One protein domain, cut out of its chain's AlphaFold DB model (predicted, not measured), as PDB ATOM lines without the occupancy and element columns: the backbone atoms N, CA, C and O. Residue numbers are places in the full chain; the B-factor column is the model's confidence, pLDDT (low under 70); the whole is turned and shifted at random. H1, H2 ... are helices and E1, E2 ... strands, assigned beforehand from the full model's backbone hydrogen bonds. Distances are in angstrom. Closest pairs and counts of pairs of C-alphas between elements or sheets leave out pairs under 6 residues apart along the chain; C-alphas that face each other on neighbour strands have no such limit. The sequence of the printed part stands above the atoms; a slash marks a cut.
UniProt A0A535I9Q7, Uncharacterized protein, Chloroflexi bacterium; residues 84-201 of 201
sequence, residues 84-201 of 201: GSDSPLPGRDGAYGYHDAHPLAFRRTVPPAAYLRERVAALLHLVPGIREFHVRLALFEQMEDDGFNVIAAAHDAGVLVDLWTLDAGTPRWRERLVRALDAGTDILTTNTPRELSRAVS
ATOM      1  N   GLY A  84     132.936 144.848 117.354       85.88
ATOM      2  CA  GLY A  84     134.094 144.526 116.516       85.88
ATOM      3  C   GLY A  84     135.033 145.711 116.269       85.88
ATOM      4  O   GLY A  84     135.787 145.691 115.296       85.88
ATOM      5  N   SER A  85     134.976 146.738 117.124       87.06
ATOM      6  CA  SER A  85     135.982 147.797 117.141       87.06
ATOM      7  C   SER A  85     137.380 147.228 117.398       87.06
ATOM      8  O   SER A  85     137.558 146.183 118.023       87.06
ATOM      9  N   ASP A  86     138.389 147.960 116.944       80.38
ATOM     10  CA  ASP A  86     139.802 147.733 117.243       80.38
ATOM     11  C   ASP A  86     140.224 148.334 118.597       80.38
ATOM     12  O   ASP A  86     141.405 148.598 118.823       80.38
ATOM     13  N   SER A  87     139.258 148.582 119.489       79.81
ATOM     14  CA  SER A  87     139.498 149.252 120.765       79.81
ATOM     15  C   SER A  87     140.560 148.514 121.593       79.81
ATOM     16  O   SER A  87     140.525 147.284 121.693       79.81
ATOM     17  N   PRO A  88     141.481 149.243 122.257       71.19
ATOM     18  CA  PRO A  88     142.496 148.646 123.128       71.19
ATOM     19  C   PRO A  88     141.911 148.048 124.420       71.19
ATOM     20  O   PRO A  88     142.647 147.478 125.227       71.19
ATOM     21  N   LEU A  89     140.602 148.192 124.638       72.25
ATOM     22  CA  LEU A  89     139.868 147.595 125.743       72.25
ATOM     23  C   LEU A  89     140.061 146.068 125.795       72.25
ATOM     24  O   LEU A  89     139.754 145.379 124.817       72.25
ATOM     25  N   PRO A  90     140.496 145.500 126.935       69.19
ATOM     26  CA  PRO A  90     140.576 144.057 127.085       69.19
ATOM     27  C   PRO A  90     139.168 143.455 127.108       69.19
ATOM     28  O   PRO A  90     138.344 143.810 127.949       69.19
ATOM     29  N   GLY A  91     138.895 142.504 126.216       66.44
ATOM     30  CA  GLY A  91     137.614 141.807 126.196       66.44
ATOM     31  C   GLY A  91     137.165 141.382 124.806       66.44
ATOM     32  O   GLY A  91     137.885 141.506 123.822       66.44
ATOM     33  N   ARG A  92     135.953 140.840 124.772       73.81
ATOM     34  CA  ARG A  92     135.155 140.528 123.583       73.81
ATOM     35  C   ARG A  92     133.856 141.319 123.692       73.81
ATOM     36  O   ARG A  92     133.499 141.694 124.810       73.81
ATOM     37  N   ASP A  93     133.139 141.482 122.584       91.06
ATOM     38  CA  ASP A  93     131.805 142.091 122.584       91.06
ATOM     39  C   ASP A  93     130.945 141.522 123.733       91.06
ATOM     40  O   ASP A  93     130.820 140.301 123.905       91.06
ATOM     41  N   GLY A  94     130.367 142.416 124.537       92.12
ATOM     42  CA  GLY A  94     129.472 142.068 125.632       92.12
ATOM     43  C   GLY A  94     128.157 141.472 125.128       92.12
ATOM     44  O   GLY A  94     127.862 141.430 123.934       92.12
ATOM     45  N   ALA A  95     127.294 141.055 126.051       95.69
ATOM     46  CA  ALA A  95     125.994 140.470 125.746       95.69
ATOM     47  C   ALA A  95     125.091 141.403 124.925       95.69
ATOM     48  O   ALA A  95     124.229 140.914 124.200       95.69
ATOM     49  N   TYR A  96     125.271 142.727 125.001       96.62
ATOM     50  CA  TYR A  96     124.534 143.692 124.178       96.62
ATOM     51  C   TYR A  96     125.095 143.850 122.760       96.62
ATOM     52  O   TYR A  96     124.370 144.347 121.910       96.62
ATOM     53  N   GLY A  97     126.292 143.334 122.471       95.31
ATOM     54  CA  GLY A  97     126.956 143.470 121.173       95.31
ATOM     55  C   GLY A  97     127.847 144.708 121.059       95.31
ATOM     56  O   GLY A  97     128.289 145.013 119.964       95.31
ATOM     57  N   TYR A  98     128.101 145.414 122.159       96.12
ATOM     58  CA  TYR A  98     129.076 146.505 122.240       96.12
ATOM     59  C   TYR A  98     130.397 145.978 122.787       96.12
ATOM     60  O   TYR A  98     130.393 145.061 123.615       96.12
ATOM     61  N   HIS A  99     131.511 146.586 122.393       94.81
ATOM     62  CA  HIS A  99     132.795 146.345 123.038       94.81
ATOM     63  C   HIS A  99     132.844 147.141 124.345       94.81
ATOM     64  O   HIS A  99     133.196 148.318 124.372       94.81
ATOM     65  N   ASP A 100     132.390 146.506 125.424       94.12
ATOM     66  CA  ASP A 100     132.274 147.101 126.756       94.12
ATOM     67  C   ASP A 100     132.632 146.055 127.821       94.12
ATOM     68  O   ASP A 100     132.053 144.965 127.874       94.12
ATOM     69  N   ALA A 101     133.594 146.394 128.678       92.44
ATOM     70  CA  ALA A 101     134.045 145.551 129.785       92.44
ATOM     71  C   ALA A 101     133.266 145.799 131.093       92.44
ATOM     72  O   ALA A 101     133.533 145.155 132.111       92.44
ATOM     73  N   HIS A 102     132.313 146.731 131.096       93.62
ATOM     74  CA  HIS A 102     131.502 147.061 132.259       93.62
ATOM     75  C   HIS A 102     130.594 145.884 132.660       93.62
ATOM     76  O   HIS A 102     130.008 145.238 131.788       93.62
ATOM     77  N   PRO A 103     130.366 145.619 133.963       94.06
ATOM     78  CA  PRO A 103     129.543 144.489 134.411       94.06
ATOM     79  C   PRO A 103     128.125 144.448 133.824       94.06
ATOM     80  O   PRO A 103     127.586 143.367 133.587       94.06
ATOM     81  N   LEU A 104     127.536 145.618 133.543       95.12
ATOM     82  CA  LEU A 104     126.234 145.717 132.869       95.12
ATOM     83  C   LEU A 104     126.237 145.054 131.487       95.12
ATOM     84  O   LEU A 104     125.200 144.564 131.059       95.12
ATOM     85  N   ALA A 105     127.380 145.000 130.806       95.00
ATOM     86  CA  ALA A 105     127.508 144.409 129.484       95.00
ATOM     87  C   ALA A 105     127.561 142.873 129.517       95.00
ATOM     88  O   ALA A 105     127.385 142.241 128.482       95.00
ATOM     89  N   PHE A 106     127.789 142.230 130.668       93.81
ATOM     90  CA  PHE A 106     128.055 140.784 130.712       93.81
ATOM     91  C   PHE A 106     126.826 139.912 130.454       93.81
ATOM     92  O   PHE A 106     126.971 138.761 130.035       93.81
ATOM     93  N   ARG A 107     125.616 140.420 130.713       95.00
ATOM     94  CA  ARG A 107     124.353 139.702 130.490       95.00
ATOM     95  C   ARG A 107     123.257 140.674 130.077       95.00
ATOM     96  O   ARG A 107     123.144 141.755 130.646       95.00
ATOM     97  N   ARG A 108     122.404 140.258 129.137       96.56
ATOM     98  CA  ARG A 108     121.186 141.003 128.794       96.56
ATOM     99  C   ARG A 108     120.136 140.798 129.882       96.56
ATOM    100  O   ARG A 108     119.584 139.709 130.007       96.56
ATOM    101  N   THR A 109     119.886 141.838 130.667       96.19
ATOM    102  CA  THR A 109     118.871 141.871 131.735       96.19
ATOM    103  C   THR A 109     117.798 142.929 131.487       96.19
ATOM    104  O   THR A 109     116.737 142.872 132.103       96.19
ATOM    105  N   VAL A 110     118.056 143.866 130.573       97.75
ATOM    106  CA  VAL A 110     117.160 144.952 130.161       97.75
ATOM    107  C   VAL A 110     117.212 145.121 128.633       97.75
ATOM    108  O   VAL A 110     118.077 144.525 127.986       97.75
ATOM    109  N   PRO A 111     116.305 145.904 128.017       98.31
ATOM    110  CA  PRO A 111     116.437 146.295 126.612       98.31
ATOM    111  C   PRO A 111     117.739 147.081 126.333       98.31
ATOM    112  O   PRO A 111     118.197 147.803 127.225       98.31
ATOM    113  N   PRO A 112     118.313 147.016 125.111       98.31
ATOM    114  CA  PRO A 112     119.559 147.713 124.760       98.31
ATOM    115  C   PRO A 112     119.570 149.209 125.090       98.31
ATOM    116  O   PRO A 112     120.499 149.676 125.743       98.31
ATOM    117  N   ALA A 113     118.507 149.944 124.752       98.44
ATOM    118  CA  ALA A 113     118.423 151.375 125.041       98.44
ATOM    119  C   ALA A 113     118.472 151.713 126.544       98.44
ATOM    120  O   ALA A 113     119.029 152.739 126.930       98.44
ATOM    121  N   ALA A 114     117.927 150.852 127.415       98.50
ATOM    122  CA  ALA A 114     118.012 151.040 128.865       98.50
ATOM    123  C   ALA A 114     119.437 150.789 129.382       98.50
ATOM    124  O   ALA A 114     119.933 151.544 130.212       98.50
ATOM    125  N   TYR A 115     120.118 149.773 128.847       98.38
ATOM    126  CA  TYR A 115     121.535 149.534 129.119       98.38
ATOM    127  C   TYR A 115     122.405 150.728 128.689       98.38
ATOM    128  O   TYR A 115     123.209 151.215 129.483       98.38
ATOM    129  N   LEU A 116     122.213 151.236 127.468       98.69
ATOM    130  CA  LEU A 116     122.973 152.371 126.936       98.69
ATOM    131  C   LEU A 116     122.742 153.647 127.742       98.69
ATOM    132  O   LEU A 116     123.702 154.357 128.023       98.69
ATOM    133  N   ARG A 117     121.504 153.896 128.184       98.44
ATOM    134  CA  ARG A 117     121.179 155.031 129.053       98.44
ATOM    135  C   ARG A 117     122.016 155.028 130.330       98.44
ATOM    136  O   ARG A 117     122.636 156.039 130.637       98.44
ATOM    137  N   GLU A 118     122.084 153.897 131.029       97.81
ATOM    138  CA  GLU A 118     122.910 153.760 132.239       97.81
ATOM    139  C   GLU A 118     124.404 153.930 131.932       97.81
ATOM    140  O   GLU A 118     125.140 154.595 132.665       97.81
ATOM    141  N   ARG A 119     124.873 153.349 130.821       97.25
ATOM    142  CA  ARG A 119     126.287 153.423 130.440       97.25
ATOM    143  C   ARG A 119     126.722 154.837 130.088       97.25
ATOM    144  O   ARG A 119     127.722 155.307 130.626       97.25
ATOM    145  N   VAL A 120     125.973 155.510 129.225       98.38
ATOM    146  CA  VAL A 120     126.279 156.867 128.773       98.38
ATOM    147  C   VAL A 120     126.123 157.868 129.912       98.38
ATOM    148  O   VAL A 120     127.001 158.709 130.073       98.38
ATOM    149  N   ALA A 121     125.106 157.729 130.770       97.69
ATOM    150  CA  ALA A 121     124.962 158.588 131.945       97.69
ATOM    151  C   ALA A 121     126.202 158.530 132.854       97.69
ATOM    152  O   ALA A 121     126.706 159.572 133.268       97.69
ATOM    153  N   ALA A 122     126.743 157.336 133.120       97.31
ATOM    154  CA  ALA A 122     127.968 157.198 133.910       97.31
ATOM    155  C   ALA A 122     129.194 157.824 133.217       97.31
ATOM    156  O   ALA A 122     130.017 158.460 133.873       97.31
ATOM    157  N   LEU A 123     129.312 157.663 131.895       97.94
ATOM    158  CA  LEU A 123     130.444 158.176 131.116       97.94
ATOM    159  C   LEU A 123     130.447 159.705 131.009       97.94
ATOM    160  O   LEU A 123     131.504 160.311 131.163       97.94
ATOM    161  N   LEU A 124     129.282 160.331 130.829       98.12
ATOM    162  CA  LEU A 124     129.137 161.793 130.801       98.12
ATOM    163  C   LEU A 124     129.592 162.456 132.112       98.12
ATOM    164  O   LEU A 124     130.064 163.588 132.102       98.12
ATOM    165  N   HIS A 125     129.497 161.744 133.239       95.69
ATOM    166  CA  HIS A 125     129.911 162.245 134.553       95.69
ATOM    167  C   HIS A 125     131.352 161.881 134.935       95.69
ATOM    168  O   HIS A 125     131.830 162.315 135.985       95.69
ATOM    169  N   LEU A 126     132.061 161.099 134.113       96.50
ATOM    170  CA  LEU A 126     133.411 160.631 134.439       96.50
ATOM    171  C   LEU A 126     134.427 161.783 134.493       96.50
ATOM    172  O   LEU A 126     135.318 161.796 135.345       96.50
ATOM    173  N   VAL A 127     134.258 162.778 133.619       96.31
ATOM    174  CA  VAL A 127     135.012 164.035 133.627       96.31
ATOM    175  C   VAL A 127     134.019 165.180 133.841       96.31
ATOM    176  O   VAL A 127     133.299 165.547 132.915       96.31
ATOM    177  N   PRO A 128     133.948 165.765 135.049       91.75
ATOM    178  CA  PRO A 128     132.991 166.828 135.329       91.75
ATOM    179  C   PRO A 128     133.196 168.066 134.445       91.75
ATOM    180  O   PRO A 128     134.322 168.542 134.272       91.75
ATOM    181  N   GLY A 129     132.092 168.615 133.930       94.69
ATOM    182  CA  GLY A 129     132.085 169.879 133.190       94.69
ATOM    183  C   GLY A 129     132.772 169.817 131.824       94.69
ATOM    184  O   GLY A 129     133.348 170.821 131.391       94.69
ATOM    185  N   ILE A 130     132.771 168.652 131.168       97.94
ATOM    186  CA  ILE A 130     133.148 168.564 129.753       97.94
ATOM    187  C   ILE A 130     132.207 169.414 128.899       97.94
ATOM    188  O   ILE A 130     131.017 169.528 129.172       97.94
ATOM    189  N   ARG A 131     132.772 170.015 127.858       97.50
ATOM    190  CA  ARG A 131     132.050 170.776 126.843       97.50
ATOM    191  C   ARG A 131     131.387 169.842 125.833       97.50
ATOM    192  O   ARG A 131     130.257 170.089 125.427       97.50
ATOM    193  N   GLU A 132     132.111 168.801 125.419       97.94
ATOM    194  CA  GLU A 132     131.713 167.914 124.323       97.94
ATOM    195  C   GLU A 132     131.999 166.453 124.681       97.94
ATOM    196  O   GLU A 132     133.038 166.134 125.274       97.94
ATOM    197  N   PHE A 133     131.087 165.576 124.279       98.50
ATOM    198  CA  PHE A 133     131.219 164.129 124.312       98.50
ATOM    199  C   PHE A 133     131.459 163.630 122.887       98.50
ATOM    200  O   PHE A 133     130.656 163.855 121.984       98.50
ATOM    201  N   HIS A 134     132.612 163.014 122.666       98.19
ATOM    202  CA  HIS A 134     133.095 162.639 121.342       98.19
ATOM    203  C   HIS A 134     132.732 161.185 121.086       98.19
ATOM    204  O   HIS A 134     133.208 160.307 121.794       98.19
ATOM    205  N   VAL A 135     131.888 160.907 120.099       98.25
ATOM    206  CA  VAL A 135     131.354 159.563 119.851       98.25
ATOM    207  C   VAL A 135     131.789 159.090 118.473       98.25
ATOM    208  O   VAL A 135     131.550 159.758 117.464       98.25
ATOM    209  N   ARG A 136     132.391 157.895 118.410       97.00
ATOM    210  CA  ARG A 136     132.733 157.288 117.125       97.00
ATOM    211  C   ARG A 136     131.453 157.076 116.307       97.00
ATOM    212  O   ARG A 136     130.482 156.513 116.805       97.00
ATOM    213  N   LEU A 137     131.450 157.455 115.033       97.81
ATOM    214  CA  LEU A 137     130.271 157.428 114.165       97.81
ATOM    215  C   LEU A 137     129.627 156.036 114.104       97.81
ATOM    216  O   LEU A 137     128.409 155.919 114.146       97.81
ATOM    217  N   ALA A 138     130.438 154.976 114.059       96.88
ATOM    218  CA  ALA A 138     129.938 153.602 114.073       96.88
ATOM    219  C   ALA A 138     129.240 153.233 115.397       96.88
ATOM    220  O   ALA A 138     128.252 152.501 115.383       96.88
ATOM    221  N   LEU A 139     129.729 153.748 116.530       97.94
ATOM    222  CA  LEU A 139     129.096 153.550 117.833       97.94
ATOM    223  C   LEU A 139     127.755 154.283 117.888       97.94
ATOM    224  O   LEU A 139     126.760 153.680 118.277       97.94
ATOM    225  N   PHE A 140     127.717 155.539 117.436       98.62
ATOM    226  CA  PHE A 140     126.478 156.307 117.299       98.62
ATOM    227  C   PHE A 140     125.434 155.565 116.449       98.62
ATOM    228  O   PHE A 140     124.295 155.402 116.877       98.62
ATOM    229  N   GLU A 141     125.819 155.061 115.275       98.38
ATOM    230  CA  GLU A 141     124.896 154.347 114.387       98.38
ATOM    231  C   GLU A 141     124.333 153.079 115.027       98.38
ATOM    232  O   GLU A 141     123.138 152.816 114.908       98.38
ATOM    233  N   GLN A 142     125.173 152.322 115.738       98.50
ATOM    234  CA  GLN A 142     124.730 151.135 116.462       98.50
ATOM    235  C   GLN A 142     123.779 151.495 117.614       98.50
ATOM    236  O   GLN A 142     122.770 150.820 117.800       98.50
ATOM    237  N   MET A 143     124.068 152.567 118.361       98.69
ATOM    238  CA  MET A 143     123.195 153.056 119.433       98.69
ATOM    239  C   MET A 143     121.818 153.466 118.906       98.69
ATOM    240  O   MET A 143     120.799 153.085 119.482       98.69
ATOM    241  N   GLU A 144     121.783 154.187 117.789       98.31
ATOM    242  CA  GLU A 144     120.546 154.591 117.124       98.31
ATOM    243  C   GLU A 144     119.762 153.379 116.592       98.31
ATOM    244  O   GLU A 144     118.546 153.314 116.768       98.31
ATOM    245  N   ASP A 145     120.441 152.390 115.995       98.38
ATOM    246  CA  ASP A 145     119.816 151.127 115.562       98.38
ATOM    247  C   ASP A 145     119.206 150.355 116.753       98.38
ATOM    248  O   ASP A 145     118.173 149.697 116.612       98.38
ATOM    249  N   ASP A 146     119.807 150.477 117.940       98.44
ATOM    250  CA  ASP A 146     119.321 149.921 119.209       98.44
ATOM    251  C   ASP A 146     118.289 150.819 119.932       98.44
ATOM    252  O   ASP A 146     117.849 150.500 121.046       98.44
ATOM    253  N   GLY A 147     117.863 151.919 119.302       98.19
ATOM    254  CA  GLY A 147     116.824 152.823 119.799       98.19
ATOM    255  C   GLY A 147     117.283 153.784 120.899       98.19
ATOM    256  O   GLY A 147     116.471 154.186 121.737       98.19
ATOM    257  N   PHE A 148     118.569 154.134 120.936       98.69
ATOM    258  CA  PHE A 148     119.144 155.069 121.900       98.69
ATOM    259  C   PHE A 148     119.800 156.276 121.218       98.69
ATOM    260  O   PHE A 148     120.875 156.162 120.634       98.69
ATOM    261  N   ASN A 149     119.193 157.451 121.401       98.38
ATOM    262  CA  ASN A 149     119.761 158.719 120.956       98.38
ATOM    263  C   ASN A 149     120.758 159.264 121.994       98.38
ATOM    264  O   ASN A 149     120.378 159.863 123.004       98.38
ATOM    265  N   VAL A 150     122.049 159.043 121.729       98.62
ATOM    266  CA  VAL A 150     123.166 159.519 122.566       98.62
ATOM    267  C   VAL A 150     123.287 161.043 122.591       98.62
ATOM    268  O   VAL A 150     123.709 161.594 123.605       98.62
ATOM    269  N   ILE A 151     122.883 161.720 121.514       98.62
ATOM    270  CA  ILE A 151     122.936 163.179 121.401       98.62
ATOM    271  C   ILE A 151     121.926 163.804 122.357       98.62
ATOM    272  O   ILE A 151     122.301 164.617 123.195       98.62
ATOM    273  N   ALA A 152     120.679 163.330 122.333       98.38
ATOM    274  CA  ALA A 152     119.655 163.764 123.278       98.38
ATOM    275  C   ALA A 152     120.075 163.506 124.737       98.38
ATOM    276  O   ALA A 152     119.922 164.377 125.589       98.38
ATOM    277  N   ALA A 153     120.671 162.342 125.024       98.25
ATOM    278  CA  ALA A 153     121.161 162.026 126.368       98.25
ATOM    279  C   ALA A 153     122.306 162.950 126.831       98.25
ATOM    280  O   ALA A 153     122.391 163.270 128.016       98.25
ATOM    281  N   ALA A 154     123.189 163.375 125.921       98.38
ATOM    282  CA  ALA A 154     124.246 164.338 126.220       98.38
ATOM    283  C   ALA A 154     123.688 165.761 126.399       98.38
ATOM    284  O   ALA A 154     124.064 166.445 127.353       98.38
ATOM    285  N   HIS A 155     122.735 166.177 125.560       98.50
ATOM    286  CA  HIS A 155     122.043 167.464 125.685       98.50
ATOM    287  C   HIS A 155     121.284 167.585 127.009       98.50
ATOM    288  O   HIS A 155     121.371 168.631 127.652       98.50
ATOM    289  N   ASP A 156     120.631 166.514 127.475       97.69
ATOM    290  CA  ASP A 156     119.995 166.452 128.805       97.69
ATOM    291  C   ASP A 156     121.005 166.693 129.948       97.69
ATOM    292  O   ASP A 156     120.642 167.206 131.008       97.69
ATOM    293  N   ALA A 157     122.281 166.357 129.733       97.00
ATOM    294  CA  ALA A 157     123.383 166.621 130.659       97.00
ATOM    295  C   ALA A 157     124.081 167.978 130.419       97.00
ATOM    296  O   ALA A 157     125.045 168.300 131.115       97.00
ATOM    297  N   GLY A 158     123.619 168.778 129.451       97.75
ATOM    298  CA  GLY A 158     124.226 170.058 129.076       97.75
ATOM    299  C   GLY A 158     125.551 169.930 128.315       97.75
ATOM    300  O   GLY A 158     126.361 170.856 128.356       97.75
ATOM    301  N   VAL A 159     125.786 168.797 127.649       98.38
ATOM    302  CA  VAL A 159     127.024 168.469 126.928       98.38
ATOM    303  C   VAL A 159     126.742 168.374 125.427       98.38
ATOM    304  O   VAL A 159     125.767 167.748 125.024       98.38
ATOM    305  N   LEU A 160     127.595 168.981 124.595       98.56
ATOM    306  CA  LEU A 160     127.513 168.875 123.129       98.56
ATOM    307  C   LEU A 160     128.035 167.516 122.643       98.56
ATOM    308  O   LEU A 160     128.802 166.862 123.348       98.56
ATOM    309  N   VAL A 161     127.711 167.114 121.416       98.62
ATOM    310  CA  VAL A 161     128.240 165.892 120.796       98.62
ATOM    311  C   VAL A 161     129.030 166.183 119.524       98.62
ATOM    312  O   VAL A 161     128.553 166.851 118.606       98.62
ATOM    313  N   ASP A 162     130.233 165.610 119.467       98.50
ATOM    314  CA  ASP A 162     131.049 165.508 118.255       98.50
ATOM    315  C   ASP A 162     131.008 164.068 117.743       98.50
ATOM    316  O   ASP A 162     131.420 163.138 118.444       98.50
ATOM    317  N   LEU A 163     130.501 163.878 116.526       98.56
ATOM    318  CA  LEU A 163     130.555 162.591 115.847       98.56
ATOM    319  C   LEU A 163     131.803 162.502 114.969       98.56
ATOM    320  O   LEU A 163     131.957 163.252 114.000       98.56
ATOM    321  N   TRP A 164     132.655 161.514 115.249       97.06
ATOM    322  CA  TRP A 164     133.908 161.316 114.525       97.06
ATOM    323  C   TRP A 164     134.042 159.889 113.965       97.06
ATOM    324  O   TRP A 164     133.707 158.908 114.604       97.06
ATOM    325  N   THR A 165     134.508 159.635 112.755       96.94
ATOM    326  CA  THR A 165     134.794 160.568 111.672       96.94
ATOM    327  C   THR A 165     133.858 160.250 110.515       96.94
ATOM    328  O   THR A 165     133.670 159.079 110.166       96.94
ATOM    329  N   LEU A 166     133.281 161.284 109.904       98.06
ATOM    330  CA  LEU A 166     132.493 161.149 108.681       98.06
ATOM    331  C   LEU A 166     133.231 161.782 107.507       98.06
ATOM    332  O   LEU A 166     133.420 162.993 107.476       98.06
ATOM    333  N   ASP A 167     133.574 160.980 106.502       98.25
ATOM    334  CA  ASP A 167     134.280 161.456 105.313       98.25
ATOM    335  C   ASP A 167     133.456 161.265 104.038       98.25
ATOM    336  O   ASP A 167     132.850 160.213 103.800       98.25
ATOM    337  N   ALA A 168     133.469 162.278 103.176       97.69
ATOM    338  CA  ALA A 168     132.900 162.213 101.846       97.69
ATOM    339  C   ALA A 168     133.598 161.131 101.012       97.69
ATOM    340  O   ALA A 168     134.808 160.927 101.083       97.69
ATOM    341  N   GLY A 169     132.813 160.430 100.199       96.50
ATOM    342  CA  GLY A 169     133.295 159.313  99.382       96.50
ATOM    343  C   GLY A 169     133.342 157.971 100.116       96.50
ATOM    344  O   GLY A 169     133.444 156.941  99.452       96.50
ATOM    345  N   THR A 170     133.179 157.943 101.445       97.38
ATOM    346  CA  THR A 170     132.977 156.681 102.174       97.38
ATOM    347  C   THR A 170     131.589 156.086 101.880       97.38
ATOM    348  O   THR A 170     130.680 156.805 101.443       97.38
ATOM    349  N   PRO A 171     131.379 154.769 102.066       97.44
ATOM    350  CA  PRO A 171     130.096 154.139 101.767       97.44
ATOM    351  C   PRO A 171     128.921 154.841 102.458       97.44
ATOM    352  O   PRO A 171     128.939 155.053 103.669       97.44
ATOM    353  N   ARG A 172     127.890 155.184 101.673       96.94
ATOM    354  CA  ARG A 172     126.653 155.837 102.142       96.94
ATOM    355  C   ARG A 172     126.866 157.152 102.909       96.94
ATOM    356  O   ARG A 172     125.976 157.575 103.634       96.94
ATOM    357  N   TRP A 173     128.001 157.840 102.744       97.62
ATOM    358  CA  TRP A 173     128.342 159.022 103.552       97.62
ATOM    359  C   TRP A 173     127.258 160.113 103.590       97.62
ATOM    360  O   TRP A 173     127.094 160.754 104.619       97.62
ATOM    361  N   ARG A 174     126.489 160.305 102.506       97.50
ATOM    362  CA  ARG A 174     125.372 161.269 102.474       97.50
ATOM    363  C   ARG A 174     124.201 160.841 103.352       97.50
ATOM    364  O   ARG A 174     123.657 161.663 104.070       97.50
ATOM    365  N   GLU A 175     123.832 159.565 103.312       97.50
ATOM    366  CA  GLU A 175     122.776 159.014 104.171       97.50
ATOM    367  C   GLU A 175     123.200 159.083 105.641       97.50
ATOM    368  O   GLU A 175     122.413 159.478 106.494       97.50
ATOM    369  N   ARG A 176     124.470 158.771 105.928       97.81
ATOM    370  CA  ARG A 176     125.053 158.862 107.276       97.81
ATOM    371  C   ARG A 176     125.119 160.309 107.776       97.81
ATOM    372  O   ARG A 176     124.860 160.551 108.948       97.81
ATOM    373  N   LEU A 177     125.414 161.262 106.886       97.75
ATOM    374  CA  LEU A 177     125.371 162.697 107.177       97.75
ATOM    375  C   LEU A 177     123.956 163.143 107.547       97.75
ATOM    376  O   LEU A 177     123.778 163.748 108.595       97.75
ATOM    377  N   VAL A 178     122.956 162.808 106.724       97.00
ATOM    378  CA  VAL A 178     121.546 163.121 107.012       97.00
ATOM    379  C   VAL A 178     121.123 162.501 108.341       97.00
ATOM    380  O   VAL A 178     120.599 163.207 109.188       97.00
ATOM    381  N   ARG A 179     121.456 161.227 108.579       97.50
ATOM    382  CA  ARG A 179     121.176 160.544 109.849       97.50
ATOM    383  C   ARG A 179     121.767 161.282 111.057       97.50
ATOM    384  O   ARG A 179     121.080 161.452 112.055       97.50
ATOM    385  N   ALA A 180     123.027 161.710 110.976       97.69
ATOM    386  CA  ALA A 180     123.686 162.455 112.046       97.69
ATOM    387  C   ALA A 180     123.031 163.827 112.298       97.69
ATOM    388  O   ALA A 180     122.855 164.226 113.449       97.69
ATOM    389  N   LEU A 181     122.647 164.534 111.230       96.81
ATOM    390  CA  LEU A 181     121.971 165.831 111.313       96.81
ATOM    391  C   LEU A 181     120.553 165.703 111.882       96.81
ATOM    392  O   LEU A 181     120.198 166.459 112.781       96.81
ATOM    393  N   ASP A 182     119.777 164.725 111.416       97.19
ATOM    394  CA  ASP A 182     118.417 164.453 111.896       97.19
ATOM    395  C   ASP A 182     118.408 164.040 113.377       97.19
ATOM    396  O   ASP A 182     117.477 164.374 114.110       97.19
ATOM    397  N   ALA A 183     119.460 163.354 113.837       97.44
ATOM    398  CA  ALA A 183     119.643 163.012 115.246       97.44
ATOM    399  C   ALA A 183     120.072 164.209 116.122       97.44
ATOM    400  O   ALA A 183     120.020 164.103 117.350       97.44
ATOM    401  N   GLY A 184     120.457 165.335 115.507       97.19
ATOM    402  CA  GLY A 184     120.768 166.596 116.184       97.19
ATOM    403  C   GLY A 184     122.243 166.819 116.519       97.19
ATOM    404  O   GLY A 184     122.525 167.527 117.480       97.19
ATOM    405  N   THR A 185     123.182 166.210 115.783       97.19
ATOM    406  CA  THR A 185     124.626 166.333 116.073       97.19
ATOM    407  C   THR A 185     125.089 167.793 116.097       97.19
ATOM    408  O   THR A 185     124.734 168.572 115.210       97.19
ATOM    409  N   ASP A 186     125.924 168.164 117.071       97.81
ATOM    410  CA  ASP A 186     126.434 169.537 117.190       97.81
ATOM    411  C   ASP A 186     127.663 169.757 116.305       97.81
ATOM    412  O   ASP A 186     127.817 170.800 115.663       97.81
ATOM    413  N   ILE A 187     128.563 168.769 116.290       96.88
ATOM    414  CA  ILE A 187     129.846 168.818 115.590       96.88
ATOM    415  C   ILE A 187     130.047 167.506 114.821       96.88
ATOM    416  O   ILE A 187     129.625 166.434 115.255       96.88
ATOM    417  N   LEU A 188     130.681 167.600 113.652       97.38
ATOM    418  CA  LEU A 188     131.112 166.458 112.853       97.38
ATOM    419  C   LEU A 188     132.601 166.595 112.546       97.38
ATOM    420  O   LEU A 188     133.005 167.457 111.757       97.38
ATOM    421  N   THR A 189     133.413 165.714 113.118       97.75
ATOM    422  CA  THR A 189     134.826 165.597 112.752       97.75
ATOM    423  C   THR A 189     134.951 164.916 111.385       97.75
ATOM    424  O   THR A 189     134.390 163.846 111.135       97.75
ATOM    425  N   THR A 190     135.714 165.534 110.476       98.00
ATOM    426  CA  THR A 190     135.897 165.067 109.094       98.00
ATOM    427  C   THR A 190     137.268 165.431 108.528       98.00
ATOM    428  O   THR A 190     137.808 166.504 108.794       98.00
ATOM    429  N   ASN A 191     137.802 164.562 107.674       98.06
ATOM    430  CA  ASN A 191     138.958 164.813 106.815       98.06
ATOM    431  C   ASN A 191     138.571 165.510 105.494       98.06
ATOM    432  O   ASN A 191     139.441 165.927 104.732       98.06
ATOM    433  N   THR A 192     137.271 165.653 105.215       97.75
ATOM    434  CA  THR A 192     136.711 166.223 103.971       97.75
ATOM    435  C   THR A 192     135.730 167.378 104.249       97.75
ATOM    436  O   THR A 192     134.562 167.342 103.844       97.75
ATOM    437  N   PRO A 193     136.161 168.434 104.970       96.06
ATOM    438  CA  PRO A 193     135.255 169.474 105.463       96.06
ATOM    439  C   PRO A 193     134.567 170.270 104.348       96.06
ATOM    440  O   PRO A 193     133.432 170.716 104.512       96.06
ATOM    441  N   ARG A 194     135.222 170.446 103.193       96.31
ATOM    442  CA  ARG A 194     134.658 171.211 102.068       96.31
ATOM    443  C   ARG A 194     133.512 170.455 101.403       96.31
ATOM    444  O   ARG A 194     132.523 171.064 101.007       96.31
ATOM    445  N   GLU A 195     133.656 169.146 101.257       96.81
ATOM    446  CA  GLU A 195     132.675 168.262 100.644       96.81
ATOM    447  C   GLU A 195     131.442 168.107 101.533       96.81
ATOM    448  O   GLU A 195     130.325 168.237 101.030       96.81
ATOM    449  N   LEU A 196     131.633 167.902 102.843       95.50
ATOM    450  CA  LEU A 196     130.527 167.838 103.803       95.50
ATOM    451  C   LEU A 196     129.768 169.166 103.870       95.50
ATOM    452  O   LEU A 196     128.547 169.169 103.751       95.50
ATOM    453  N   SER A 197     130.476 170.298 103.957       93.50
ATOM    454  CA  SER A 197     129.842 171.623 103.994       93.50
ATOM    455  C   SER A 197     128.970 171.898 102.762       93.50
ATOM    456  O   SER A 197     127.876 172.442 102.890       93.50
ATOM    457  N   ARG A 198     129.403 171.472 101.569       95.12
ATOM    458  CA  ARG A 198     128.616 171.617 100.332       95.12
ATOM    459  C   ARG A 198     127.399 170.701 100.265       95.12
ATOM    460  O   ARG A 198     126.505 170.973  99.480       95.12
ATOM    461  N   ALA A 199     127.393 169.597 101.008       92.12
ATOM    462  CA  ALA A 199     126.292 168.639 101.001       92.12
ATOM    463  C   ALA A 199     125.133 169.045 101.923       92.12
ATOM    464  O   ALA A 199     124.039 168.512 101.767       92.12
ATOM    465  N   VAL A 200     125.389 169.955 102.868       85.50
ATOM    466  CA  VAL A 200     124.396 170.492 103.819       85.50
ATOM    467  C   VAL A 200     123.910 171.900 103.458       85.50
ATOM    468  O   VAL A 200     123.061 172.442 104.160       85.50
ATOM    469  N   SER A 201     124.481 172.499 102.405       67.88
ATOM    470  CA  SER A 201     124.071 173.798 101.846       67.88
ATOM    471  C   SER A 201     123.018 173.606 100.762       67.88
ATOM    472  O   SER A 201     122.101 174.451 100.689       67.88
TER     473      SER A 201
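What this domain is: This is residues 84 to 201 of the 201 residues of an uncharacterized protein of Chloroflexi bacterium (UniProt A0A535I9Q7). A small wall of three strands has H3 and H4 on one face; H2 packs on H4, and H1 and H6 lie at opposite ends of the long axis. The 118 printed residues include six named helices and three named strands, mixed class, in the order H1 H2 E1 H3 H4 E2 H5 E3 H6. The sheet, E1 E2 E3, is parallel. The whole is compact, with radius of gyration of the C-alphas 14.9 A and spans 44 by 31 by 25 A.

How they stand to each other: Inner strand E2, residues 160 to 164, has neighbours E1, residues 132 to 136, and E3, residues 187 to 189. N 135 and O 162, 2.8 A, and N 189 and O 163, 3.0 A, are within hydrogen-bond range. H3, residues 137 to 145, and H4, residues 150 to 156, are on the same face, making two layers, sheet and helices. With H5, residues 173 to 182, they form right-handed strand-helix-strand units, parallel neighbours joined through helices: E1, H3 H4, E2 and E2, H5, E3. The closest C-alphas of H4 and E2, Ile 151 and Val 161, are 6.0 A apart. H2, residues 112 to 124, touches H4 at a steep tilt of 56 degrees, the same way; their closest C-alphas, Leu 124 and Ala 154, are 7.2 A apart. H1, residues 103 to 106, is close to H2 but not clearly touching, with closest C-alphas, Leu 104 and Tyr 115, 7.1 A apart. H5 only grazes the sheet with residues 177 to 181. H6, residues 193 to 199, is close to H5 but not clearly touching, with closest C-alphas, Arg 174 and Ala 199, 7.6 A apart. In H2 to H6 every O i to N i+4 pair is within hydrogen-bond range; H1 is too short for one.

Where its parts are: C-alpha 103 begins H1 at (129.543, 144.489, 134.411); C-alpha 199 ends H6 at (126.292, 168.639, 101.001). First to last C-alpha, H2 measures 18.1 A, H5 14.1 A, E2 13.1 A, E1 12.9 A and H3 12.3 A.

The domain as a whole: The two C-alphas farthest apart, Thr 109 and Arg 194, are 44.6 A apart. The printed part has no cut and no long link. Residues 84 to 102 hold no named element. The pLDDT is under 70 at residues 90 to 91 and 201.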